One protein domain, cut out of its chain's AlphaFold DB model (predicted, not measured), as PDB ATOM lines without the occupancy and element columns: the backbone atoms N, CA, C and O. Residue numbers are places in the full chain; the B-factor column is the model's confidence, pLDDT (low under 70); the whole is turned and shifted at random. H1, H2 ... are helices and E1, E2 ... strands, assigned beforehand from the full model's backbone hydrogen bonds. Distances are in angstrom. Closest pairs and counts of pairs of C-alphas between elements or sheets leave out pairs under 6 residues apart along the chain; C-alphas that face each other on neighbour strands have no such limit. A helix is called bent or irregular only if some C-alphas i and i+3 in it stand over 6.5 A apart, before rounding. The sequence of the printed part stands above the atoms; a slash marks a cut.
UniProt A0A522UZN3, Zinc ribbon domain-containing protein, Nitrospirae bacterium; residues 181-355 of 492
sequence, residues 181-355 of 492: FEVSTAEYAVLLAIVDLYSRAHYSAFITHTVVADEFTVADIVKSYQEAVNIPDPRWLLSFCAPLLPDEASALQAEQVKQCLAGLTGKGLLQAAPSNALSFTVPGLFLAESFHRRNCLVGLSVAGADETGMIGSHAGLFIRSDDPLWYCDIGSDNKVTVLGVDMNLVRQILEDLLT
ATOM      1  N   PHE A 181       1.601 -27.950 -48.831       97.88
ATOM      2  CA  PHE A 181       1.298 -26.615 -48.323       97.88
ATOM      3  C   PHE A 181       2.577 -25.841 -48.005       97.88
ATOM      4  O   PHE A 181       3.651 -26.418 -47.847       97.88
ATOM      5  N   GLU A 182       2.444 -24.520 -47.924       98.12
ATOM      6  CA  GLU A 182       3.527 -23.597 -47.593       98.12
ATOM      7  C   GLU A 182       3.146 -22.806 -46.339       98.12
ATOM      8  O   GLU A 182       2.011 -22.338 -46.202       98.12
ATOM      9  N   VAL A 183       4.094 -22.667 -45.419       98.38
ATOM     10  CA  VAL A 183       3.985 -21.903 -44.167       98.38
ATOM     11  C   VAL A 183       5.235 -21.051 -43.981       98.38
ATOM     12  O   VAL A 183       6.267 -21.328 -44.585       98.38
ATOM     13  N   SER A 184       5.172 -20.011 -43.150       98.25
ATOM     14  CA  SER A 184       6.409 -19.345 -42.715       98.25
ATOM     15  C   SER A 184       7.227 -20.263 -41.799       98.25
ATOM     16  O   SER A 184       6.681 -21.184 -41.192       98.25
ATOM     17  N   THR A 185       8.526 -20.007 -41.641       97.81
ATOM     18  CA  THR A 185       9.366 -20.757 -40.680       97.81
ATOM     19  C   THR A 185       8.835 -20.655 -39.244       97.81
ATOM     20  O   THR A 185       8.842 -21.643 -38.515       97.81
ATOM     21  N   ALA A 186       8.298 -19.494 -38.856       98.19
ATOM     22  CA  ALA A 186       7.664 -19.271 -37.559       98.19
ATOM     23  C   ALA A 186       6.371 -20.094 -37.398       98.19
ATOM     24  O   ALA A 186       6.173 -20.755 -36.380       98.19
ATOM     25  N   GLU A 187       5.509 -20.106 -38.420       98.69
ATOM     26  CA  GLU A 187       4.316 -20.961 -38.444       98.69
ATOM     27  C   GLU A 187       4.689 -22.444 -38.391       98.69
ATOM     28  O   GLU A 187       4.039 -23.209 -37.682       98.69
ATOM     29  N   TYR A 188       5.748 -22.848 -39.096       98.69
ATOM     30  CA  TYR A 188       6.252 -24.214 -39.081       98.69
ATOM     31  C   TYR A 188       6.786 -24.608 -37.698       98.69
ATOM     32  O   TYR A 188       6.418 -25.663 -37.192       98.69
ATOM     33  N   ALA A 189       7.557 -23.747 -37.028       98.50
ATOM     34  CA  ALA A 189       8.019 -23.992 -35.661       98.50
ATOM     35  C   ALA A 189       6.841 -24.199 -34.689       98.50
ATOM     36  O   ALA A 189       6.828 -25.147 -33.902       98.50
ATOM     37  N   VAL A 190       5.805 -23.360 -34.788       98.69
ATOM     38  CA  VAL A 190       4.579 -23.495 -33.983       98.69
ATOM     39  C   VAL A 190       3.791 -24.758 -34.351       98.69
ATOM     40  O   VAL A 190       3.257 -25.417 -33.458       98.69
ATOM     41  N   LEU A 191       3.756 -25.144 -35.631       98.75
ATOM     42  CA  LEU A 191       3.167 -26.405 -36.086       98.75
ATOM     43  C   LEU A 191       3.884 -27.613 -35.463       98.75
ATOM     44  O   LEU A 191       3.229 -28.519 -34.954       98.75
ATOM     45  N   LEU A 192       5.219 -27.619 -35.433       98.56
ATOM     46  CA  LEU A 192       5.979 -28.682 -34.769       98.56
ATOM     47  C   LEU A 192       5.686 -28.723 -33.260       98.56
ATOM     48  O   LEU A 192       5.470 -29.804 -32.715       98.56
ATOM     49  N   ALA A 193       5.576 -27.565 -32.598       98.31
ATOM     50  CA  ALA A 193       5.258 -27.487 -31.168       98.31
ATOM     51  C   ALA A 193       3.876 -28.062 -30.807       98.31
ATOM     52  O   ALA A 193       3.727 -28.690 -29.751       98.31
ATOM     53  N   ILE A 194       2.858 -27.849 -31.651       98.25
ATOM     54  CA  ILE A 194       1.524 -28.431 -31.429       98.25
ATOM     55  C   ILE A 194       1.501 -29.932 -31.750       98.25
ATOM     56  O   ILE A 194       0.832 -30.686 -31.049       98.25
ATOM     57  N   VAL A 195       2.281 -30.403 -32.729       98.31
ATOM     58  CA  VAL A 195       2.453 -31.847 -32.986       98.31
ATOM     59  C   VAL A 195       3.193 -32.538 -31.831       98.31
ATOM     60  O   VAL A 195       2.853 -33.665 -31.457       98.31
ATOM     61  N   ASP A 196       4.164 -31.868 -31.212       97.69
ATOM     62  CA  ASP A 196       4.818 -32.357 -29.995       97.69
ATOM     63  C   ASP A 196       3.828 -32.429 -28.823       97.69
ATOM     64  O   ASP A 196       3.785 -33.439 -28.115       97.69
ATOM     65  N   LEU A 197       2.969 -31.418 -28.655       97.69
ATOM     66  CA  LEU A 197       1.902 -31.431 -27.648       97.69
ATOM     67  C   LEU A 197       0.900 -32.575 -27.883       97.69
ATOM     68  O   LEU A 197       0.557 -33.296 -26.945       97.69
ATOM     69  N   TYR A 198       0.502 -32.799 -29.136       98.00
ATOM     70  CA  TYR A 198      -0.331 -33.932 -29.547       98.00
ATOM     71  C   TYR A 198       0.338 -35.278 -29.236       98.00
ATOM     72  O   TYR A 198      -0.281 -36.182 -28.672       98.00
ATOM     73  N   SER A 199       1.638 -35.396 -29.510       96.75
ATOM     74  CA  SER A 199       2.419 -36.591 -29.188       96.75
ATOM     75  C   SER A 199       2.474 -36.859 -27.680       96.75
ATOM     76  O   SER A 199       2.315 -38.001 -27.248       96.75
ATOM     77  N   ARG A 200       2.641 -35.813 -26.857       96.19
ATOM     78  CA  ARG A 200       2.573 -35.916 -25.386       96.19
ATOM     79  C   ARG A 200       1.195 -36.385 -24.920       96.19
ATOM     80  O   ARG A 200       1.123 -37.225 -24.023       96.19
ATOM     81  N   ALA A 201       0.120 -35.883 -25.528       97.25
ATOM     82  CA  ALA A 201      -1.242 -36.307 -25.215       97.25
ATOM     83  C   ALA A 201      -1.463 -37.796 -25.524       97.25
ATOM     84  O   ALA A 201      -2.033 -38.500 -24.692       97.25
ATOM     85  N   HIS A 202      -0.941 -38.297 -26.650       97.00
ATOM     86  CA  HIS A 202      -0.951 -39.729 -26.987       97.00
ATOM     87  C   HIS A 202      -0.217 -40.583 -25.957       97.00
ATOM     88  O   HIS A 202      -0.773 -41.562 -25.462       97.00
ATOM     89  N   TYR A 203       1.007 -40.204 -25.579       95.69
ATOM     90  CA  TYR A 203       1.758 -40.956 -24.570       95.69
ATOM     91  C   TYR A 203       1.074 -40.935 -23.206       95.69
ATOM     92  O   TYR A 203       1.006 -41.969 -22.545       95.69
ATOM     93  N   SER A 204       0.534 -39.782 -22.804       96.75
ATOM     94  CA  SER A 204      -0.239 -39.658 -21.570       96.75
ATOM     95  C   SER A 204      -1.438 -40.604 -21.594       96.75
ATOM     96  O   SER A 204      -1.545 -41.465 -20.727       96.75
ATOM     97  N   ALA A 205      -2.260 -40.534 -22.646       97.31
ATOM     98  CA  ALA A 205      -3.437 -41.377 -22.829       97.31
ATOM     99  C   ALA A 205      -3.107 -42.876 -22.847       97.31
ATOM    100  O   ALA A 205      -3.839 -43.674 -22.259       97.31
ATOM    101  N   PHE A 206      -1.985 -43.263 -23.463       96.31
ATOM    102  CA  PHE A 206      -1.503 -44.643 -23.462       96.31
ATOM    103  C   PHE A 206      -1.164 -45.134 -22.046       96.31
ATOM    104  O   PHE A 206      -1.532 -46.249 -21.680       96.31
ATOM    105  N   ILE A 207      -0.505 -44.297 -21.238       97.44
ATOM    106  CA  ILE A 207      -0.125 -44.616 -19.853       97.44
ATOM    107  C   ILE A 207      -1.350 -44.639 -18.929       97.44
ATOM    108  O   ILE A 207      -1.449 -45.497 -18.054       97.44
ATOM    109  N   THR A 208      -2.282 -43.700 -19.102       97.88
ATOM    110  CA  THR A 208      -3.465 -43.545 -18.238       97.88
ATOM    111  C   THR A 208      -4.673 -44.355 -18.701       97.88
ATOM    112  O   THR A 208      -5.692 -44.357 -18.013       97.88
ATOM    113  N   HIS A 209      -4.576 -45.040 -19.844       96.31
ATOM    114  CA  HIS A 209      -5.683 -45.742 -20.500       96.31
ATOM    115  C   HIS A 209      -6.913 -44.845 -20.736       96.31
ATOM    116  O   HIS A 209      -8.055 -45.270 -20.544       96.31
ATOM    117  N   THR A 210      -6.686 -43.593 -21.140       97.06
ATOM    118  CA  THR A 210      -7.746 -42.623 -21.457       97.06
ATOM    119  C   THR A 210      -7.821 -42.349 -22.957       97.06
ATOM    120  O   THR A 210      -6.984 -42.804 -23.732       97.06
ATOM    121  N   VAL A 211      -8.840 -41.602 -23.384       95.62
ATOM    122  CA  VAL A 211      -8.911 -41.087 -24.758       95.62
ATOM    123  C   VAL A 211      -7.854 -39.994 -24.935       95.62
ATOM    124  O   VAL A 211      -7.546 -39.261 -23.992       95.62
ATOM    125  N   VAL A 212      -7.278 -39.916 -26.133       95.56
ATOM    126  CA  VAL A 212      -6.329 -38.863 -26.509       95.56
ATOM    127  C   VAL A 212      -7.071 -37.531 -26.585       95.56
ATOM    128  O   VAL A 212      -8.147 -37.466 -27.172       95.56
ATOM    129  N   ALA A 213      -6.498 -36.481 -26.000       92.81
ATOM    130  CA  ALA A 213      -7.043 -35.135 -26.136       92.81
ATOM    131  C   ALA A 213      -6.973 -34.669 -27.600       92.81
ATOM    132  O   ALA A 213      -5.926 -34.774 -28.241       92.81
ATOM    133  N   ASP A 214      -8.079 -34.140 -28.106       93.12
ATOM    134  CA  ASP A 214      -8.245 -33.609 -29.462       93.12
ATOM    135  C   ASP A 214      -8.332 -32.073 -29.502       93.12
ATOM    136  O   ASP A 214      -8.298 -31.470 -30.578       93.12
ATOM    137  N   GLU A 215      -8.373 -31.433 -28.332       96.38
ATOM    138  CA  GLU A 215      -8.436 -29.985 -28.153       96.38
ATOM    139  C   GLU A 215      -7.264 -29.482 -27.296       96.38
ATOM    140  O   GLU A 215      -6.955 -30.032 -26.237       96.38
ATOM    141  N   PHE A 216      -6.627 -28.394 -27.733       97.38
ATOM    142  CA  PHE A 216      -5.466 -27.787 -27.081       97.38
ATOM    143  C   PHE A 216      -5.686 -26.294 -26.863       97.38
ATOM    144  O   PHE A 216      -6.009 -25.555 -27.799       97.38
ATOM    145  N   THR A 217      -5.497 -25.815 -25.632       97.50
ATOM    146  CA  THR A 217      -5.619 -24.379 -25.371       97.50
ATOM    147  C   THR A 217      -4.430 -23.627 -25.963       97.50
ATOM    148  O   THR A 217      -3.309 -24.132 -26.037       97.50
ATOM    149  N   VAL A 218      -4.645 -22.367 -26.344       97.38
ATOM    150  CA  VAL A 218      -3.564 -21.494 -26.830       97.38
ATOM    151  C   VAL A 218      -2.439 -21.362 -25.797       97.38
ATOM    152  O   VAL A 218      -1.269 -21.301 -26.167       97.38
ATOM    153  N   ALA A 219      -2.775 -21.342 -24.503       97.38
ATOM    154  CA  ALA A 219      -1.790 -21.266 -23.427       97.38
ATOM    155  C   ALA A 219      -0.894 -22.515 -23.379       97.38
ATOM    156  O   ALA A 219       0.323 -22.380 -23.245       97.38
ATOM    157  N   ASP A 220      -1.472 -23.708 -23.555       97.56
ATOM    158  CA  ASP A 220      -0.712 -24.961 -23.595       97.56
ATOM    159  C   ASP A 220       0.215 -25.020 -24.810       97.56
ATOM    160  O   ASP A 220       1.356 -25.462 -24.691       97.56
ATOM    161  N   ILE A 221      -0.235 -24.522 -25.966       98.00
ATOM    162  CA  ILE A 221       0.589 -24.479 -27.181       98.00
ATOM    163  C   ILE A 221       1.765 -23.509 -27.014       98.00
ATOM    164  O   ILE A 221       2.899 -23.866 -27.329       98.00
ATOM    165  N   VAL A 222       1.526 -22.307 -26.474       98.31
ATOM    166  CA  VAL A 222       2.595 -21.335 -26.171       98.31
ATOM    167  C   VAL A 222       3.613 -21.938 -25.208       98.31
ATOM    168  O   VAL A 222       4.816 -21.834 -25.444       98.31
ATOM    169  N   LYS A 223       3.142 -22.606 -24.151       97.62
ATOM    170  CA  LYS A 223       4.009 -23.290 -23.193       97.62
ATOM    171  C   LYS A 223       4.810 -24.413 -23.858       97.62
ATOM    172  O   LYS A 223       6.019 -24.475 -23.661       97.62
ATOM    173  N   SER A 224       4.169 -25.258 -24.669       97.06
ATOM    174  CA  SER A 224       4.826 -26.349 -25.405       97.06
ATOM    175  C   SER A 224       5.946 -25.825 -26.306       97.06
ATOM    176  O   SER A 224       7.064 -26.336 -26.262       97.06
ATOM    177  N   TYR A 225       5.673 -24.755 -27.059       98.19
ATOM    178  CA  TYR A 225       6.663 -24.080 -27.897       98.19
ATOM    179  C   TYR A 225       7.855 -23.577 -27.066       98.19
ATOM    180  O   TYR A 225       9.004 -23.891 -27.373       98.19
ATOM    181  N   GLN A 226       7.592 -22.849 -25.976       96.75
ATOM    182  CA  GLN A 226       8.644 -22.312 -25.109       96.75
ATOM    183  C   GLN A 226       9.495 -23.420 -24.480       96.75
ATOM    184  O   GLN A 226      10.715 -23.296 -24.421       96.75
ATOM    185  N   GLU A 227       8.881 -24.506 -24.014       95.25
ATOM    186  CA  GLU A 227       9.612 -25.652 -23.472       95.25
ATOM    187  C   GLU A 227      10.499 -26.307 -24.533       95.25
ATOM    188  O   GLU A 227      11.666 -26.573 -24.260       95.25
ATOM    189  N   ALA A 228       9.975 -26.538 -25.738       95.19
ATOM    190  CA  ALA A 228      10.698 -27.227 -26.804       95.19
ATOM    191  C   ALA A 228      11.909 -26.436 -27.330       95.19
ATOM    192  O   ALA A 228      12.923 -27.040 -27.683       95.19
ATOM    193  N   VAL A 229      11.832 -25.103 -27.358       94.81
ATOM    194  CA  VAL A 229      12.973 -24.248 -27.725       94.81
ATOM    195  C   VAL A 229      14.015 -24.190 -26.603       94.81
ATOM    196  O   VAL A 229      15.212 -24.238 -26.872       94.81
ATOM    197  N   ASN A 230      13.583 -24.075 -25.343       93.81
ATOM    198  CA  ASN A 230      14.502 -23.848 -24.221       93.81
ATOM    199  C   ASN A 230      15.134 -25.132 -23.669       93.81
ATOM    200  O   ASN A 230      16.184 -25.075 -23.031       93.81
ATOM    201  N   ILE A 231      14.492 -26.285 -23.868       93.62
ATOM    202  CA  ILE A 231      14.948 -27.580 -23.360       93.62
ATOM    203  C   ILE A 231      15.253 -28.476 -24.566       93.62
ATOM    204  O   ILE A 231      14.331 -29.060 -25.140       93.62
ATOM    205  N   PRO A 232      16.531 -28.601 -24.972       88.94
ATOM    206  CA  PRO A 232      16.892 -29.363 -26.156       88.94
ATOM    207  C   PRO A 232      16.727 -30.863 -25.892       88.94
ATOM    208  O   PRO A 232      17.601 -31.513 -25.323       88.94
ATOM    209  N   ASP A 233      15.610 -31.427 -26.341       94.00
ATOM    210  CA  ASP A 233      15.381 -32.869 -26.362       94.00
ATOM    211  C   ASP A 233      15.051 -33.307 -27.795       94.00
ATOM    212  O   ASP A 233      13.920 -33.143 -28.250       94.00
ATOM    213  N   PRO A 234      16.026 -33.879 -28.527       92.38
ATOM    214  CA  PRO A 234      15.902 -34.178 -29.953       92.38
ATOM    215  C   PRO A 234      14.860 -35.258 -30.262       92.38
ATOM    216  O   PRO A 234      14.623 -35.551 -31.430       92.38
ATOM    217  N   ARG A 235      14.258 -35.879 -29.241       92.69
ATOM    218  CA  ARG A 235      13.103 -36.757 -29.428       92.69
ATOM    219  C   ARG A 235      11.863 -35.967 -29.827       92.69
ATOM    220  O   ARG A 235      11.017 -36.547 -30.494       92.69
ATOM    221  N   TRP A 236      11.747 -34.691 -29.459       95.56
ATOM    222  CA  TRP A 236      10.663 -33.802 -29.885       95.56
ATOM    223  C   TRP A 236      10.997 -33.136 -31.218       95.56
ATOM    224  O   TRP A 236      12.151 -32.793 -31.481       95.56
ATOM    225  N   LEU A 237       9.990 -32.975 -32.072       96.50
ATOM    226  CA  LEU A 237      10.154 -32.490 -33.436       96.50
ATOM    227  C   LEU A 237      10.701 -31.073 -33.473       96.50
ATOM    228  O   LEU A 237      11.661 -30.831 -34.201       96.50
ATOM    229  N   LEU A 238      10.143 -30.149 -32.686       97.69
ATOM    230  CA  LEU A 238      10.626 -28.770 -32.697       97.69
ATOM    231  C   LEU A 238      12.075 -28.701 -32.205       97.69
ATOM    232  O   LEU A 238      12.917 -28.110 -32.873       97.69
ATOM    233  N   SER A 239      12.409 -29.374 -31.102       96.31
ATOM    234  CA  SER A 239      13.784 -29.412 -30.588       96.31
ATOM    235  C   SER A 239      14.770 -30.080 -31.560       96.31
ATOM    236  O   SER A 239      15.932 -29.681 -31.634       96.31
ATOM    237  N   PHE A 240      14.331 -31.090 -32.322       96.75
ATOM    238  CA  PHE A 240      15.133 -31.704 -33.386       96.75
ATOM    239  C   PHE A 240      15.383 -30.727 -34.541       96.75
ATOM    240  O   PHE A 240      16.513 -30.625 -35.026       96.75
ATOM    241  N   CYS A 241      14.337 -30.008 -34.958       96.81
ATOM    242  CA  CYS A 241      14.353 -29.116 -36.113       96.81
ATOM    243  C   CYS A 241      14.910 -27.727 -35.811       96.81
ATOM    244  O   CYS A 241      15.254 -27.034 -36.758       96.81
ATOM    245  N   ALA A 242      15.014 -27.309 -34.545       95.31
ATOM    246  CA  ALA A 242      15.413 -25.945 -34.195       95.31
ATOM    247  C   ALA A 242      16.705 -25.500 -34.910       95.31
ATOM    248  O   ALA A 242      16.712 -24.405 -35.459       95.31
ATOM    249  N   PRO A 243      17.750 -26.345 -35.044       93.94
ATOM    250  CA  PRO A 243      18.975 -25.936 -35.743       93.94
ATOM    251  C   PRO A 243      18.893 -25.969 -37.277       93.94
ATOM    252  O   PRO A 243      19.858 -25.608 -37.942       93.94
ATOM    253  N   LEU A 244      17.779 -26.441 -37.839       95.62
ATOM    254  CA  LEU A 244      17.457 -26.331 -39.266       95.62
ATOM    255  C   LEU A 244      16.670 -25.049 -39.569       95.62
ATOM    256  O   LEU A 244      16.534 -24.682 -40.732       95.62
ATOM    257  N   LEU A 245      16.113 -24.399 -38.544       95.81
ATOM    258  CA  LEU A 245      15.288 -23.206 -38.677       95.81
ATOM    259  C   LEU A 245      16.120 -21.941 -38.419       95.81
ATOM    260  O   LEU A 245      17.094 -21.996 -37.669       95.81
ATOM    261  N   PRO A 246      15.726 -20.788 -38.989       94.50
ATOM    262  CA  PRO A 246      16.306 -19.503 -38.613       94.50
ATOM    263  C   PRO A 246      16.117 -19.209 -37.118       94.50
ATOM    264  O   PRO A 246      15.102 -19.591 -36.524       94.50
ATOM    265  N   ASP A 247      17.055 -18.470 -36.524       93.81
ATOM    266  CA  ASP A 247      17.026 -18.115 -35.099       93.81
ATOM    267  C   ASP A 247      15.722 -17.392 -34.711       93.81
ATOM    268  O   ASP A 247      15.178 -17.599 -33.622       93.81
ATOM    269  N   GLU A 248      15.151 -16.598 -35.624       95.00
ATOM    270  CA  GLU A 248      13.890 -15.882 -35.419       95.00
ATOM    271  C   GLU A 248      12.704 -16.827 -35.193       95.00
ATOM    272  O   GLU A 248      11.806 -16.510 -34.409       95.00
ATOM    273  N   ALA A 249      12.706 -17.998 -35.840       95.31
ATOM    274  CA  ALA A 249      11.664 -19.010 -35.680       95.31
ATOM    275  C   ALA A 249      11.765 -19.747 -34.338       95.31
ATOM    276  O   ALA A 249      10.784 -20.348 -33.909       95.31
ATOM    277  N   SER A 250      12.923 -19.670 -33.672       93.75
ATOM    278  CA  SER A 250      13.138 -20.182 -32.317       93.75
ATOM    279  C   SER A 250      12.907 -19.105 -31.245       93.75
ATOM    280  O   SER A 250      12.629 -19.426 -30.096       93.75
ATOM    281  N   ALA A 251      12.903 -17.815 -31.587       95.94
ATOM    282  CA  ALA A 251      12.804 -16.709 -30.625       95.94
ATOM    283  C   ALA A 251      11.400 -16.070 -30.483       95.94
ATOM    284  O   ALA A 251      11.274 -14.937 -30.004       95.94
ATOM    285  N   LEU A 252      10.331 -16.767 -30.889       97.62
ATOM    286  CA  LEU A 252       8.969 -16.218 -30.884       97.62
ATOM    287  C   LEU A 252       8.436 -15.911 -29.476       97.62
ATOM    288  O   LEU A 252       8.495 -16.724 -28.551       97.62
ATOM    289  N   GLN A 253       7.814 -14.742 -29.346       97.56
ATOM    290  CA  GLN A 253       7.043 -14.341 -28.172       97.56
ATOM    291  C   GLN A 253       5.622 -14.917 -28.208       97.56
ATOM    292  O   GLN A 253       5.096 -15.257 -29.268       97.56
ATOM    293  N   ALA A 254       4.946 -14.954 -27.055       97.56
ATOM    294  CA  ALA A 254       3.603 -15.533 -26.930       97.56
ATOM    295  C   ALA A 254       2.577 -14.949 -27.925       97.56
ATOM    296  O   ALA A 254       1.790 -15.694 -28.502       97.56
ATOM    297  N   GLU A 255       2.599 -13.635 -28.171       97.81
ATOM    298  CA  GLU A 255       1.709 -13.004 -29.161       97.81
ATOM    299  C   GLU A 255       2.045 -13.402 -30.605       97.81
ATOM    300  O   GLU A 255       1.143 -13.587 -31.418       97.81
ATOM    301  N   GLN A 256       3.324 -13.609 -30.926       98.31
ATOM    302  CA  GLN A 256       3.737 -14.086 -32.250       98.31
ATOM    303  C   GLN A 256       3.320 -15.545 -32.461       98.31
ATOM    304  O   GLN A 256       2.847 -15.893 -33.541       98.31
ATOM    305  N   VAL A 257       3.396 -16.382 -31.421       98.44
ATOM    306  CA  VAL A 257       2.862 -17.755 -31.461       98.44
ATOM    307  C   VAL A 257       1.355 -17.737 -31.745       98.44
ATOM    308  O   VAL A 257       0.888 -18.468 -32.616       98.44
ATOM    309  N   LYS A 258       0.585 -16.851 -31.096       97.94
ATOM    310  CA  LYS A 258      -0.856 -16.683 -31.374       97.94
ATOM    311  C   LYS A 258      -1.134 -16.269 -32.819       97.94
ATOM    312  O   LYS A 258      -2.050 -16.804 -33.441       97.94
ATOM    313  N   GLN A 259      -0.345 -15.344 -33.364       98.19
ATOM    314  CA  GLN A 259      -0.454 -14.934 -34.768       98.19
ATOM    315  C   GLN A 259      -0.167 -16.102 -35.719       98.19
ATOM    316  O   GLN A 259      -0.912 -16.304 -36.677       98.19
ATOM    317  N   CYS A 260       0.847 -16.917 -35.421       98.62
ATOM    318  CA  CYS A 260       1.147 -18.126 -36.186       98.62
ATOM    319  C   CYS A 260      -0.018 -19.128 -36.147       98.62
ATOM    320  O   CYS A 260      -0.381 -19.681 -37.181       98.62
ATOM    321  N   LEU A 261      -0.669 -19.318 -34.993       98.56
ATOM    322  CA  LEU A 261      -1.850 -20.187 -34.874       98.56
ATOM    323  C   LEU A 261      -3.029 -19.704 -35.726       98.56
ATOM    324  O   LEU A 261      -3.707 -20.516 -36.361       98.56
ATOM    325  N   ALA A 262      -3.255 -18.391 -35.794       97.94
ATOM    326  CA  ALA A 262      -4.244 -17.815 -36.702       97.94
ATOM    327  C   ALA A 262      -3.879 -18.079 -38.176       97.94
ATOM    328  O   ALA A 262      -4.747 -18.443 -38.968       97.94
ATOM    329  N   GLY A 263      -2.594 -17.977 -38.530       98.12
ATOM    330  CA  GLY A 263      -2.084 -18.312 -39.860       98.12
ATOM    331  C   GLY A 263      -2.261 -19.788 -40.239       98.12
ATOM    332  O   GLY A 263      -2.726 -20.087 -41.340       98.12
ATOM    333  N   LEU A 264      -1.986 -20.712 -39.312       98.69
ATOM    334  CA  LEU A 264      -2.211 -22.158 -39.480       98.69
ATOM    335  C   LEU A 264      -3.706 -22.507 -39.592       98.69
ATOM    336  O   LEU A 264      -4.085 -23.378 -40.378       98.69
ATOM    337  N   THR A 265      -4.560 -21.792 -38.857       98.31
ATOM    338  CA  THR A 265      -6.025 -21.898 -38.971       98.31
ATOM    339  C   THR A 265      -6.494 -21.420 -40.346       98.31
ATOM    340  O   THR A 265      -7.255 -22.109 -41.017       98.31
ATOM    341  N   GLY A 266      -5.982 -20.278 -40.823       98.00
ATOM    342  CA  GLY A 266      -6.276 -19.751 -42.161       98.00
ATOM    343  C   GLY A 266      -5.828 -20.671 -43.303       98.00
ATOM    344  O   GLY A 266      -6.421 -20.643 -44.378       98.00
ATOM    345  N   LYS A 267      -4.824 -21.523 -43.062       98.00
ATOM    346  CA  LYS A 267      -4.362 -22.574 -43.988       98.00
ATOM    347  C   LYS A 267      -5.136 -23.890 -43.863       98.00
ATOM    348  O   LYS A 267      -4.836 -24.840 -44.579       98.00
ATOM    349  N   GLY A 268      -6.119 -23.961 -42.965       98.12
ATOM    350  CA  GLY A 268      -6.963 -25.136 -42.784       98.12
ATOM    351  C   GLY A 268      -6.245 -26.326 -42.153       98.12
ATOM    352  O   GLY A 268      -6.682 -27.453 -42.369       98.12
ATOM    353  N   LEU A 269      -5.165 -26.108 -41.392       98.50
ATOM    354  CA  LEU A 269      -4.501 -27.151 -40.591       98.50
ATOM    355  C   LEU A 269      -5.086 -27.243 -39.176       98.50
ATOM    356  O   LEU A 269      -5.106 -28.312 -38.571       98.50
ATOM    357  N   LEU A 270      -5.581 -26.118 -38.661       98.56
ATOM    358  CA  LEU A 270      -6.222 -26.002 -37.355       98.56
ATOM    359  C   LEU A 270      -7.624 -25.415 -37.509       98.56
ATOM    360  O   LEU A 270      -7.927 -24.747 -38.498       98.56
ATOM    361  N   GLN A 271      -8.471 -25.647 -36.515       98.00
ATOM    362  CA  GLN A 271      -9.803 -25.065 -36.414       98.00
ATOM    363  C   GLN A 271     -10.135 -24.727 -34.958       98.00
ATOM    364  O   GLN A 271      -9.613 -25.337 -34.022       98.00
ATOM    365  N   ALA A 272     -11.023 -23.751 -34.767       96.94
ATOM    366  CA  ALA A 272     -11.544 -23.425 -33.446       96.94
ATOM    367  C   ALA A 272     -12.405 -24.578 -32.912       96.94
ATOM    368  O   ALA A 272     -13.232 -25.133 -33.639       96.94
ATOM    369  N   ALA A 273     -12.220 -24.910 -31.639       94.38
ATOM    370  CA  ALA A 273     -13.004 -25.905 -30.922       94.38
ATOM    371  C   ALA A 273     -14.011 -25.235 -29.958       94.38
ATOM    372  O   ALA A 273     -13.803 -24.084 -29.553       94.38
ATOM    373  N   PRO A 274     -15.101 -25.924 -29.556       87.06
ATOM    374  CA  PRO A 274     -16.150 -25.353 -28.704       87.06
ATOM    375  C   PRO A 274     -15.658 -24.799 -27.360       87.06
ATOM    376  O   PRO A 274     -16.241 -23.855 -26.830       87.06
ATOM    377  N   SER A 275     -14.578 -25.355 -26.812       86.38
ATOM    378  CA  SER A 275     -14.003 -25.000 -25.508       86.38
ATOM    379  C   SER A 275     -13.108 -23.748 -25.521       86.38
ATOM    380  O   SER A 275     -12.364 -23.517 -24.569       86.38
ATOM    381  N   ASN A 276     -13.161 -22.930 -26.583       87.62
ATOM    382  CA  ASN A 276     -12.197 -21.846 -26.834       87.62
ATOM    383  C   ASN A 276     -10.745 -22.365 -26.957       87.62
ATOM    384  O   ASN A 276      -9.776 -21.675 -26.628       87.62
ATOM    385  N   ALA A 277     -10.615 -23.605 -27.425       95.69
ATOM    386  CA  ALA A 277      -9.368 -24.275 -27.754       95.69
ATOM    387  C   ALA A 277      -9.193 -24.384 -29.277       95.69
ATOM    388  O   ALA A 277     -10.034 -23.933 -30.061       95.69
ATOM    389  N   LEU A 278      -8.087 -24.988 -29.698       97.81
ATOM    390  CA  LEU A 278      -7.824 -25.358 -31.083       97.81
ATOM    391  C   LEU A 278      -7.817 -26.879 -31.213       97.81
ATOM    392  O   LEU A 278      -7.301 -27.577 -30.346       97.81
ATOM    393  N   SER A 279      -8.353 -27.377 -32.319       97.88
ATOM    394  CA  SER A 279      -8.221 -28.773 -32.740       97.88
ATOM    395  C   SER A 279      -7.610 -28.823 -34.135       97.88
ATOM    396  O   SER A 279      -7.630 -27.835 -34.878       97.88
ATOM    397  N   PHE A 280      -7.045 -29.967 -34.502       98.44
ATOM    398  CA  PHE A 280      -6.632 -30.183 -35.881       98.44
ATOM    399  C   PHE A 280      -7.859 -30.339 -36.787       98.44
ATOM    400  O   PHE A 280      -8.855 -30.957 -36.413       98.44
ATOM    401  N   THR A 281      -7.779 -29.809 -38.006       98.38
ATOM    402  CA  THR A 281      -8.693 -30.212 -39.086       98.38
ATOM    403  C   THR A 281      -8.367 -31.640 -39.537       98.38
ATOM    404  O   THR A 281      -7.342 -32.192 -39.149       98.38
ATOM    405  N   VAL A 282      -9.174 -32.244 -40.417       97.69
ATOM    406  CA  VAL A 282      -8.858 -33.580 -40.964       97.69
ATOM    407  C   VAL A 282      -7.464 -33.630 -41.629       97.69
ATOM    408  O   VAL A 282      -6.688 -34.516 -41.268       97.69
ATOM    409  N   PRO A 283      -7.071 -32.687 -42.517       97.94
ATOM    410  CA  PRO A 283      -5.710 -32.663 -43.065       97.94
ATOM    411  C   PRO A 283      -4.624 -32.423 -42.009       97.94
ATOM    412  O   PRO A 283      -3.571 -33.057 -42.051       97.94
ATOM    413  N   GLY A 284      -4.869 -31.521 -41.052       98.25
ATOM    414  CA  GLY A 284      -3.915 -31.246 -39.978       98.25
ATOM    415  C   GLY A 284      -3.708 -32.443 -39.054       98.25
ATOM    416  O   GLY A 284      -2.582 -32.706 -38.639       98.25
ATOM    417  N   LEU A 285      -4.772 -33.199 -38.777       98.12
ATOM    418  CA  LEU A 285      -4.734 -34.381 -37.927       98.12
ATOM    419  C   LEU A 285      -3.973 -35.504 -38.623       98.12
ATOM    420  O   LEU A 285      -3.102 -36.103 -38.007       98.12
ATOM    421  N   PHE A 286      -4.230 -35.726 -39.914       97.75
ATOM    422  CA  PHE A 286      -3.473 -36.685 -40.718       97.75
ATOM    423  C   PHE A 286      -1.964 -36.383 -40.703       97.75
ATOM    424  O   PHE A 286      -1.144 -37.280 -40.491       97.75
ATOM    425  N   LEU A 287      -1.586 -35.109 -40.859       98.19
ATOM    426  CA  LEU A 287      -0.193 -34.674 -40.745       98.19
ATOM    427  C   LEU A 287       0.369 -34.928 -39.335       98.19
ATOM    428  O   LEU A 287       1.444 -35.514 -39.196       98.19
ATOM    429  N   ALA A 288      -0.357 -34.515 -38.290       98.06
ATOM    430  CA  ALA A 288       0.062 -34.657 -36.898       98.06
ATOM    431  C   ALA A 288       0.229 -36.127 -36.485       98.06
ATOM    432  O   ALA A 288       1.223 -36.471 -35.847       98.06
ATOM    433  N   GLU A 289      -0.690 -37.003 -36.893       97.19
ATOM    434  CA  GLU A 289      -0.601 -38.450 -36.689       97.19
ATOM    435  C   GLU A 289       0.608 -39.039 -37.408       97.19
ATOM    436  O   GLU A 289       1.371 -39.797 -36.805       97.19
ATOM    437  N   SER A 290       0.840 -38.651 -38.664       96.56
ATOM    438  CA  SER A 290       2.014 -39.111 -39.399       96.56
ATOM    439  C   SER A 290       3.309 -38.683 -38.708       96.56
ATOM    440  O   SER A 290       4.222 -39.486 -38.547       96.56
ATOM    441  N   PHE A 291       3.412 -37.426 -38.281       97.25
ATOM    442  CA  PHE A 291       4.613 -36.918 -37.623       97.25
ATOM    443  C   PHE A 291       4.799 -37.542 -36.233       97.25
ATOM    444  O   PHE A 291       5.926 -37.835 -35.830       97.25
ATOM    445  N   HIS A 292       3.711 -37.801 -35.506       95.94
ATOM    446  CA  HIS A 292       3.730 -38.522 -34.235       95.94
ATOM    447  C   HIS A 292       4.283 -39.946 -34.396       95.94
ATOM    448  O   HIS A 292       5.147 -40.364 -33.625       95.94
ATOM    449  N   ARG A 293       3.836 -40.663 -35.434       94.88
ATOM    450  CA  ARG A 293       4.203 -42.059 -35.730       94.88
ATOM    451  C   ARG A 293       5.508 -42.200 -36.519       94.88
ATOM    452  O   ARG A 293       5.780 -43.260 -37.081       94.88
ATOM    453  N   ARG A 294       6.326 -41.146 -36.555       94.69
ATOM    454  CA  ARG A 294       7.653 -41.165 -37.178       94.69
ATOM    455  C   ARG A 294       8.525 -42.298 -36.627       94.69
ATOM    456  O   ARG A 294       8.610 -42.496 -35.414       94.69
ATOM    457  N   ASN A 295       9.207 -43.002 -37.518       93.81
ATOM    458  CA  ASN A 295      10.216 -44.006 -37.190       93.81
ATOM    459  C   ASN A 295      11.615 -43.592 -37.673       93.81
ATOM    460  O   ASN A 295      12.595 -44.178 -37.221       93.81
ATOM    461  N   CYS A 296      11.725 -42.586 -38.541       95.81
ATOM    462  CA  CYS A 296      12.993 -42.021 -38.970       95.81
ATOM    463  C   CYS A 296      12.830 -40.525 -39.268       95.81
ATOM    464  O   CYS A 296      11.870 -40.096 -39.912       95.81
ATOM    465  N   LEU A 297      13.771 -39.725 -38.770       97.81
ATOM    466  CA  LEU A 297      13.947 -38.325 -39.147       97.81
ATOM    467  C   LEU A 297      15.327 -38.164 -39.756       97.81
ATOM    468  O   LEU A 297      16.302 -38.575 -39.129       97.81
ATOM    469  N   VAL A 298      15.416 -37.507 -40.908       98.25
ATOM    470  CA  VAL A 298      16.691 -37.103 -41.510       98.25
ATOM    471  C   VAL A 298      16.644 -35.603 -41.761       98.25
ATOM    472  O   VAL A 298      15.990 -35.141 -42.691       98.25
ATOM    473  N   GLY A 299      17.315 -34.842 -40.903       98.12
ATOM    474  CA  GLY A 299      17.553 -33.416 -41.077       98.12
ATOM    475  C   GLY A 299      18.893 -33.178 -41.762       98.12
ATOM    476  O   GLY A 299      19.900 -33.769 -41.365       98.12
ATOM    477  N   LEU A 300      18.906 -32.305 -42.763       97.44
ATOM    478  CA  LEU A 300      20.107 -31.855 -43.454       97.44
ATOM    479  C   LEU A 300      20.145 -30.329 -43.434       97.44
ATOM    480  O   LEU A 300      19.157 -29.689 -43.781       97.44
ATOM    481  N   SER A 301      21.285 -29.754 -43.072       97.00
ATOM    482  CA  SER A 301      21.592 -28.344 -43.319       97.00
ATOM    483  C   SER A 301      22.879 -28.277 -44.122       97.00
ATOM    484  O   SER A 301      23.944 -28.653 -43.634       97.00
ATOM    485  N   VAL A 302      22.770 -27.876 -45.382       96.94
ATOM    486  CA  VAL A 302      23.878 -27.847 -46.332       96.94
ATOM    487  C   VAL A 302      24.328 -26.413 -46.537       96.94
ATOM    488  O   VAL A 302      23.507 -25.534 -46.775       96.94
ATOM    489  N   ALA A 303      25.635 -26.189 -46.488       96.56
ATOM    490  CA  ALA A 303      26.284 -24.962 -46.911       96.56
ATOM    491  C   ALA A 303      27.259 -25.264 -48.055       96.56
ATOM    492  O   ALA A 303      28.055 -26.205 -47.987       96.56
ATOM    493  N   GLY A 304      27.203 -24.450 -49.105       95.69
ATOM    494  CA  GLY A 304      28.018 -24.604 -50.309       95.69
ATOM    495  C   GLY A 304      28.251 -23.268 -51.006       95.69
ATOM    496  O   GLY A 304      27.661 -22.253 -50.632       95.69
ATOM    497  N   ALA A 305      29.125 -23.265 -52.010       94.19
ATOM    498  CA  ALA A 305      29.302 -22.125 -52.901       94.19
ATOM    499  C   ALA A 305      28.572 -22.359 -54.228       94.19
ATOM    500  O   ALA A 305      28.604 -23.467 -54.767       94.19
ATOM    501  N   ASP A 306      27.940 -21.313 -54.756       91.62
ATOM    502  CA  ASP A 306      27.408 -21.311 -56.117       91.62
ATOM    503  C   ASP A 306      28.512 -21.064 -57.161       91.62
ATOM    504  O   ASP A 306      29.660 -20.768 -56.827       91.62
ATOM    505  N   GLU A 307      28.166 -21.136 -58.450       89.69
ATOM    506  CA  GLU A 307      29.101 -20.903 -59.564       89.69
ATOM    507  C   GLU A 307      29.793 -19.525 -59.526       89.69
ATOM    508  O   GLU A 307      30.835 -19.333 -60.154       89.69
ATOM    509  N   THR A 308      29.232 -18.555 -58.796       88.62
ATOM    510  CA  THR A 308      29.799 -17.210 -58.623       88.62
ATOM    511  C   THR A 308      30.721 -17.099 -57.405       88.62
ATOM    512  O   THR A 308      31.346 -16.057 -57.199       88.62
ATOM    513  N   GLY A 309      30.847 -18.171 -56.617       85.62
ATOM    514  CA  GLY A 309      31.604 -18.212 -55.367       85.62
ATOM    515  C   GLY A 309      30.844 -17.629 -54.173       85.62
ATOM    516  O   GLY A 309      31.444 -17.430 -53.114       85.62
ATOM    517  N   MET A 310      29.547 -17.343 -54.321       91.56
ATOM    518  CA  MET A 310      28.703 -16.876 -53.226       91.56
ATOM    519  C   MET A 310      28.286 -18.057 -52.359       91.56
ATOM    520  O   MET A 310      27.894 -19.109 -52.858       91.56
ATOM    521  N   ILE A 311      28.374 -17.873 -51.044       93.88
ATOM    522  CA  ILE A 311      28.000 -18.904 -50.081       93.88
ATOM    523  C   ILE A 311      26.490 -18.877 -49.878       93.88
ATOM    524  O   ILE A 311      25.924 -17.839 -49.533       93.88
ATOM    525  N   GLY A 312      25.864 -20.032 -50.074       92.81
ATOM    526  CA  GLY A 312      24.458 -20.277 -49.792       92.81
ATOM    527  C   GLY A 312      24.292 -21.404 -48.782       92.81
ATOM    528  O   GLY A 312      25.199 -22.215 -48.571       92.81
ATOM    529  N   SER A 313      23.114 -21.453 -48.170       93.81
ATOM    530  CA  SER A 313      22.693 -22.576 -47.345       93.81
ATOM    531  C   SER A 313      21.279 -23.014 -47.695       93.81
ATOM    532  O   SER A 313      20.453 -22.212 -48.137       93.81
ATOM    533  N   HIS A 314      21.016 -24.299 -47.489       95.50
ATOM    534  CA  HIS A 314      19.716 -24.924 -47.686       95.50
ATOM    535  C   HIS A 314      19.474 -25.940 -46.578       95.50
ATOM    536  O   HIS A 314      20.372 -26.725 -46.269       95.50
ATOM    537  N   ALA A 315      18.278 -25.955 -45.997       97.38
ATOM    538  CA  ALA A 315      17.911 -26.948 -45.001       97.38
ATOM    539  C   ALA A 315      16.725 -27.790 -45.478       97.38
ATOM    540  O   ALA A 315      15.844 -27.337 -46.202       97.38
ATOM    541  N   GLY A 316      16.707 -29.054 -45.077       97.69
ATOM    542  CA  GLY A 316      15.652 -29.988 -45.433       97.69
ATOM    543  C   GLY A 316      15.431 -31.011 -44.336       97.69
ATOM    544  O   GLY A 316      16.351 -31.364 -43.596       97.69
ATOM    545  N   LEU A 317      14.202 -31.500 -44.235       98.62
ATOM    546  CA  LEU A 317      13.831 -32.527 -43.273       98.62
ATOM    547  C   LEU A 317      12.979 -33.599 -43.943       98.62
ATOM    548  O   LEU A 317      11.892 -33.314 -44.438       98.62
ATOM    549  N   PHE A 318      13.442 -34.842 -43.884       98.44
ATOM    550  CA  PHE A 318      12.629 -36.010 -44.184       98.44
ATOM    551  C   PHE A 318      12.006 -36.554 -42.903       98.44
ATOM    552  O   PHE A 318      12.697 -36.740 -41.897       98.44
ATOM    553  N   ILE A 319      10.706 -36.837 -42.956       97.81
ATOM    554  CA  ILE A 319       9.954 -37.464 -41.868       97.81
ATOM    555  C   ILE A 319       9.324 -38.739 -42.413       97.81
ATOM    556  O   ILE A 319       8.325 -38.688 -43.136       97.81
ATOM    557  N   ARG A 320       9.907 -39.880 -42.052       96.12
ATOM    558  CA  ARG A 320       9.361 -41.203 -42.352       96.12
ATOM    559  C   ARG A 320       8.524 -41.670 -41.169       96.12
ATOM    560  O   ARG A 320       9.014 -41.725 -40.039       96.12
ATOM    561  N   SER A 321       7.257 -41.975 -41.425       94.19
ATOM    562  CA  SER A 321       6.359 -42.633 -40.472       94.19
ATOM    563  C   SER A 321       6.230 -44.120 -40.779       94.19
ATOM    564  O   SER A 321       7.137 -44.710 -41.355       94.19
ATOM    565  N   ASP A 322       5.168 -44.772 -40.329       91.25
ATOM    566  CA  ASP A 322       4.884 -46.152 -40.707       91.25
ATOM    567  C   ASP A 322       4.527 -46.268 -42.196       91.25
ATOM    568  O   ASP A 322       5.077 -47.119 -42.890       91.25
ATOM    569  N   ASP A 323       3.728 -45.332 -42.713       90.31
ATOM    570  CA  ASP A 323       3.200 -45.369 -44.082       90.31
ATOM    571  C   ASP A 323       3.647 -44.136 -44.902       90.31
ATOM    572  O   ASP A 323       4.379 -44.316 -45.877       90.31
ATOM    573  N   PRO A 324       3.303 -42.882 -44.532       95.69
ATOM    574  CA  PRO A 324       3.800 -41.698 -45.228       95.69
ATOM    575  C   PRO A 324       5.318 -41.475 -45.211       95.69
ATOM    576  O   PRO A 324       6.029 -41.785 -44.244       95.69
ATOM    577  N   LEU A 325       5.780 -40.787 -46.254       97.19
ATOM    578  CA  LEU A 325       7.055 -40.085 -46.270       97.19
ATOM    579  C   LEU A 325       6.843 -38.615 -46.642       97.19
ATOM    580  O   LEU A 325       6.227 -38.294 -47.660       97.19
ATOM    581  N   TRP A 326       7.366 -37.727 -45.800       98.25
ATOM    582  CA  TRP A 326       7.284 -36.284 -45.988       98.25
ATOM    583  C   TRP A 326       8.660 -35.685 -46.213       98.25
ATOM    584  O   TRP A 326       9.629 -36.095 -45.574       98.25
ATOM    585  N   TYR A 327       8.706 -34.652 -47.046       98.56
ATOM    586  CA  TYR A 327       9.819 -33.723 -47.129       98.56
ATOM    587  C   TYR A 327       9.343 -32.329 -46.724       98.56
ATOM    588  O   TYR A 327       8.282 -31.866 -47.151       98.56
ATOM    589  N   CYS A 328      10.119 -31.679 -45.868       98.56
ATOM    590  CA  CYS A 328       9.947 -30.286 -45.496       98.56
ATOM    591  C   CYS A 328      11.153 -29.523 -46.040       98.56
ATOM    592  O   CYS A 328      12.267 -29.674 -45.535       98.56
ATOM    593  N   ASP A 329      10.913 -28.749 -47.089       98.19
ATOM    594  CA  ASP A 329      11.893 -27.880 -47.724       98.19
ATOM    595  C   ASP A 329      11.987 -26.573 -46.933       98.19
ATOM    596  O   ASP A 329      11.018 -25.812 -46.901       98.19
ATOM    597  N   ILE A 330      13.108 -26.343 -46.247       96.56
ATOM    598  CA  ILE A 330      13.327 -25.186 -45.374       96.56
ATOM    599  C   ILE A 330      14.251 -24.221 -46.121       96.56
ATOM    600  O   ILE A 330      15.480 -24.252 -45.992       96.56
ATOM    601  N   GLY A 331      13.625 -23.377 -46.940       84.62
ATOM    602  CA  GLY A 331      14.308 -22.400 -47.775       84.62
ATOM    603  C   GLY A 331      14.830 -21.196 -46.989       84.62
ATOM    604  O   GLY A 331      14.407 -20.892 -45.872       84.62
ATOM    605  N   SER A 332      15.738 -20.450 -47.617       80.31
ATOM    606  CA  SER A 332      16.274 -19.191 -47.081       80.31
ATOM    607  C   SER A 332      15.295 -18.010 -47.177       80.31
ATOM    608  O   SER A 332      15.547 -16.947 -46.613       80.31
ATOM    609  N   ASP A 333      14.153 -18.182 -47.845       87.81
ATOM    610  CA  ASP A 333      13.117 -17.165 -48.067       87.81
ATOM    611  C   ASP A 333      12.071 -17.090 -46.938       87.81
ATOM    612  O   ASP A 333      10.980 -16.539 -47.115       87.81
ATOM    613  N   ASN A 334      12.418 -17.607 -45.757       91.94
ATOM    614  CA  ASN A 334      11.574 -17.638 -44.565       91.94
ATOM    615  C   ASN A 334      10.272 -18.443 -44.736       91.94
ATOM    616  O   ASN A 334       9.292 -18.225 -44.009       91.94
ATOM    617  N   LYS A 335      10.264 -19.390 -45.676       96.31
ATOM    618  CA  LYS A 335       9.147 -20.288 -45.948       96.31
ATOM    619  C   LYS A 335       9.575 -21.739 -45.811       96.31
ATOM    620  O   LYS A 335      10.730 -22.096 -46.021       96.31
ATOM    621  N   VAL A 336       8.606 -22.571 -45.460       98.38
ATOM    622  CA  VAL A 336       8.746 -24.020 -45.434       98.38
ATOM    623  C   VAL A 336       7.663 -24.618 -46.315       98.38
ATOM    624  O   VAL A 336       6.472 -24.390 -46.080       98.38
ATOM    625  N   THR A 337       8.076 -25.394 -47.314       98.44
ATOM    626  CA  THR A 337       7.154 -26.193 -48.125       98.44
ATOM    627  C   THR A 337       7.127 -27.610 -47.579       98.44
ATOM    628  O   THR A 337       8.150 -28.285 -47.543       98.44
ATOM    629  N   VAL A 338       5.949 -28.079 -47.183       98.56
ATOM    630  CA  VAL A 338       5.739 -29.452 -46.716       98.56
ATOM    631  C   VAL A 338       5.003 -30.219 -47.803       98.56
ATOM    632  O   VAL A 338       3.956 -29.763 -48.272       98.56
ATOM    633  N   LEU A 339       5.536 -31.370 -48.211       98.06
ATOM    634  CA  LEU A 339       4.916 -32.235 -49.212       98.06
ATOM    635  C   LEU A 339       5.170 -33.722 -48.954       98.06
ATOM    636  O   LEU A 339       6.203 -34.103 -48.403       98.06
ATOM    637  N   GLY A 340       4.223 -34.558 -49.380       97.88
ATOM    638  CA  GLY A 340       4.443 -35.994 -49.522       97.88
ATOM    639  C   GLY A 340       5.424 -36.290 -50.659       97.88
ATOM    640  O   GLY A 340       5.358 -35.646 -51.708       97.88
ATOM    641  N   VAL A 341       6.332 -37.248 -50.462       97.69
ATOM    642  CA  VAL A 341       7.351 -37.619 -51.462       97.69
ATOM    643  C   VAL A 341       7.485 -39.134 -51.603       97.69
ATOM    644  O   VAL A 341       7.281 -39.875 -50.645       97.69
ATOM    645  N   ASP A 342       7.843 -39.594 -52.802       96.12
ATOM    646  CA  ASP A 342       8.283 -40.972 -53.039       96.12
ATOM    647  C   ASP A 342       9.813 -41.095 -52.953       96.12
ATOM    648  O   ASP A 342      10.539 -40.101 -52.860       96.12
ATOM    649  N   MET A 343      10.323 -42.326 -53.012       95.06
ATOM    650  CA  MET A 343      11.761 -42.570 -52.921       95.06
ATOM    651  C   MET A 343      12.565 -42.081 -54.132       95.06
ATOM    652  O   MET A 343      13.758 -41.818 -53.990       95.06
ATOM    653  N   ASN A 344      11.960 -41.931 -55.313       96.19
ATOM    654  CA  ASN A 344      12.671 -41.369 -56.464       96.19
ATOM    655  C   ASN A 344      12.925 -39.877 -56.241       96.19
ATOM    656  O   ASN A 344      14.033 -39.395 -56.471       96.19
ATOM    657  N   LEU A 345      11.925 -39.161 -55.728       97.12
ATOM    658  CA  LEU A 345      12.062 -37.755 -55.379       97.12
ATOM    659  C   LEU A 345      13.022 -37.558 -54.196       97.12
ATOM    660  O   LEU A 345      13.818 -36.628 -54.221       97.12
ATOM    661  N   VAL A 346      13.028 -38.454 -53.202       97.38
ATOM    662  CA  VAL A 346      14.032 -38.441 -52.116       97.38
ATOM    663  C   VAL A 346      15.447 -38.554 -52.672       97.38
ATOM    664  O   VAL A 346      16.305 -37.755 -52.307       97.38
ATOM    665  N   ARG A 347      15.689 -39.525 -53.567       97.12
ATOM    666  CA  ARG A 347      16.984 -39.702 -54.242       97.12
ATOM    667  C   ARG A 347      17.402 -38.408 -54.932       97.12
ATOM    668  O   ARG A 347      18.506 -37.936 -54.690       97.12
ATOM    669  N   GLN A 348      16.507 -37.835 -55.736       97.88
ATOM    670  CA  GLN A 348      16.769 -36.603 -56.473       97.88
ATOM    671  C   GLN A 348      17.105 -35.440 -55.532       97.88
ATOM    672  O   GLN A 348      18.118 -34.780 -55.723       97.88
ATOM    673  N   ILE A 349      16.309 -35.227 -54.480       97.75
ATOM    674  CA  ILE A 349      16.551 -34.162 -53.498       97.75
ATOM    675  C   ILE A 349      17.910 -34.352 -52.819       97.75
ATOM    676  O   ILE A 349      18.667 -33.397 -52.682       97.75
ATOM    677  N   LEU A 350      18.242 -35.570 -52.382       97.69
ATOM    678  CA  LEU A 350      19.530 -35.840 -51.741       97.69
ATOM    679  C   LEU A 350      20.705 -35.638 -52.707       97.69
ATOM    680  O   LEU A 350      21.728 -35.091 -52.302       97.69
ATOM    681  N   GLU A 351      20.563 -36.056 -53.966       96.81
ATOM    682  CA  GLU A 351      21.562 -35.820 -55.011       96.81
ATOM    683  C   GLU A 351      21.764 -34.323 -55.250       96.81
ATOM    684  O   GLU A 351      22.906 -33.864 -55.239       96.81
ATOM    685  N   ASP A 352      20.684 -33.555 -55.381       95.94
ATOM    686  CA  ASP A 352      20.736 -32.107 -55.587       95.94
ATOM    687  C   ASP A 352      21.389 -31.398 -54.387       95.94
ATOM    688  O   ASP A 352      22.312 -30.601 -54.560       95.94
ATOM    689  N   LEU A 353      20.986 -31.743 -53.158       95.81
ATOM    690  CA  LEU A 353      21.514 -31.132 -51.933       95.81
ATOM    691  C   LEU A 353      22.977 -31.486 -51.659       95.81
ATOM    692  O   LEU A 353      23.701 -30.672 -51.096       95.81
ATOM    693  N   LEU A 354      23.427 -32.688 -52.019       96.50
ATOM    694  CA  LEU A 354      24.785 -33.167 -51.732       96.50
ATOM    695  C   LEU A 354      25.720 -33.056 -52.944       96.50
ATOM    696  O   LEU A 354      26.799 -33.654 -52.950       96.50
ATOM    697  N   THR A 355      25.339 -32.292 -53.972       95.31
ATOM    698  CA  THR A 355      26.218 -31.972 -55.101       95.31
ATOM    699  C   THR A 355      26.937 -30.642 -54.864       95.31
ATOM    700  O   THR A 355      26.308 -29.586 -54.923       95.31
TER     701      THR A 355
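AT A GLANCE: This is residues 181 to 355 of the 492 residues of the protein "Zinc ribbon domain-containing protein" of Nitrospirae bacterium (UniProt A0A522UZN3). A twisted five-stranded sheet has most of the helices gathered over one face, round the long helix H1, which stands up from the sheet near its E1 and E7 side, while H7 alone covers the other face. The long hairpin E4 and E5 makes one end of the longest axis, and the far part of H1 lies toward the other; a small hairpin, E2 and E3, lies beside H5 and H6, away from the large sheet. The printed part has 175 residues, with seven named helices and seven named strands in the order E1 H1 H2 H3 H4 H5 E2 E3 H6 E4 E5 E6 E7 H7; the class is mixed, helices and strands. The large sheet runs E1, E7, E6, E5, E4, antiparallel throughout. The whole is compact, with a radius of gyration of the C-alphas of 16.4 A, and elongated in outline, spanning 55 by 35 by 29 A.

HOW THE PARTS SIT: The sheet has the edge strands E1, residues 181 to 184, and E4, residues 296 to 305, and the inner strands E7, residues 335 to 340, E6, residues 325 to 330, and E5, residues 311 to 320. E4, E5, E6 and E7 form a meander, each strand the antiparallel neighbour of the one before. N 302 and O 314 are 2.8 A apart between E4 and E5, N 328 and O 317 2.8 A between E6 and E5, N 329 and O 337 2.8 A between E7 and E6, and N 183 and O 336 3.0 A between E1 and E7. H1, residues 185 to 208, stands up from the sheet over E1 and E7. H3, residues 237 to 244, is over E5 at a height over the sheet of 9.4 A, along the strands at 7 degrees on the local plane. H6, residues 282 to 292, is over E6 and runs across it at 80 degrees on the local plane. H7, residues 343 to 353, is on the opposite face from these three: three layers, helices on both faces of a sheet. H1 is the hub, touching five helices. It touches H3 at a shallow tilt of 26 degrees, opposite ways; their closest C-alphas, of Leu 192 and Leu 238, are 5.1 A apart. It is about perpendicular to H2, residues 218 to 230, at 79 degrees, with the C-alphas of Ala 193 and Tyr 225 closest at 4.9 A, and to H5, residues 254 to 266, at 89 degrees, with those of Glu 187 and Cys 260 closest at 4.8 A. H1 also touches H6, and H4, residues 247 to 250. The hairpin of E2, residues 270 to 272, and E3, residues 278 to 280, has N 271 and O 279 2.9 A apart. In H1, H2, H5, H6 and H7 every O i to N i+4 pair is within hydrogen-bond range; in H3 2 of 4 are, and H4 is too short for such a pair.

IN THESE COORDINATES: E1 begins at C-alpha 181, (1.298, -26.615, -48.323). H1 measures 34.5 A and ends at C-alpha 208, (-3.465, -43.545, -18.238). E4 and E5 measure 29.3 A and 30.1 A. H3 is irregular, with C-alphas 240 and 243 7.3 A apart. H7 ends at C-alpha 353, (21.514, -31.132, -51.933).

THE WHOLE: The two C-alphas farthest apart, of His 209 and Thr 308, are 59.4 A apart. The printed part has no cut and no long link. Mean pLDDT of the printed part is 96.1, and no printed residue is under 70.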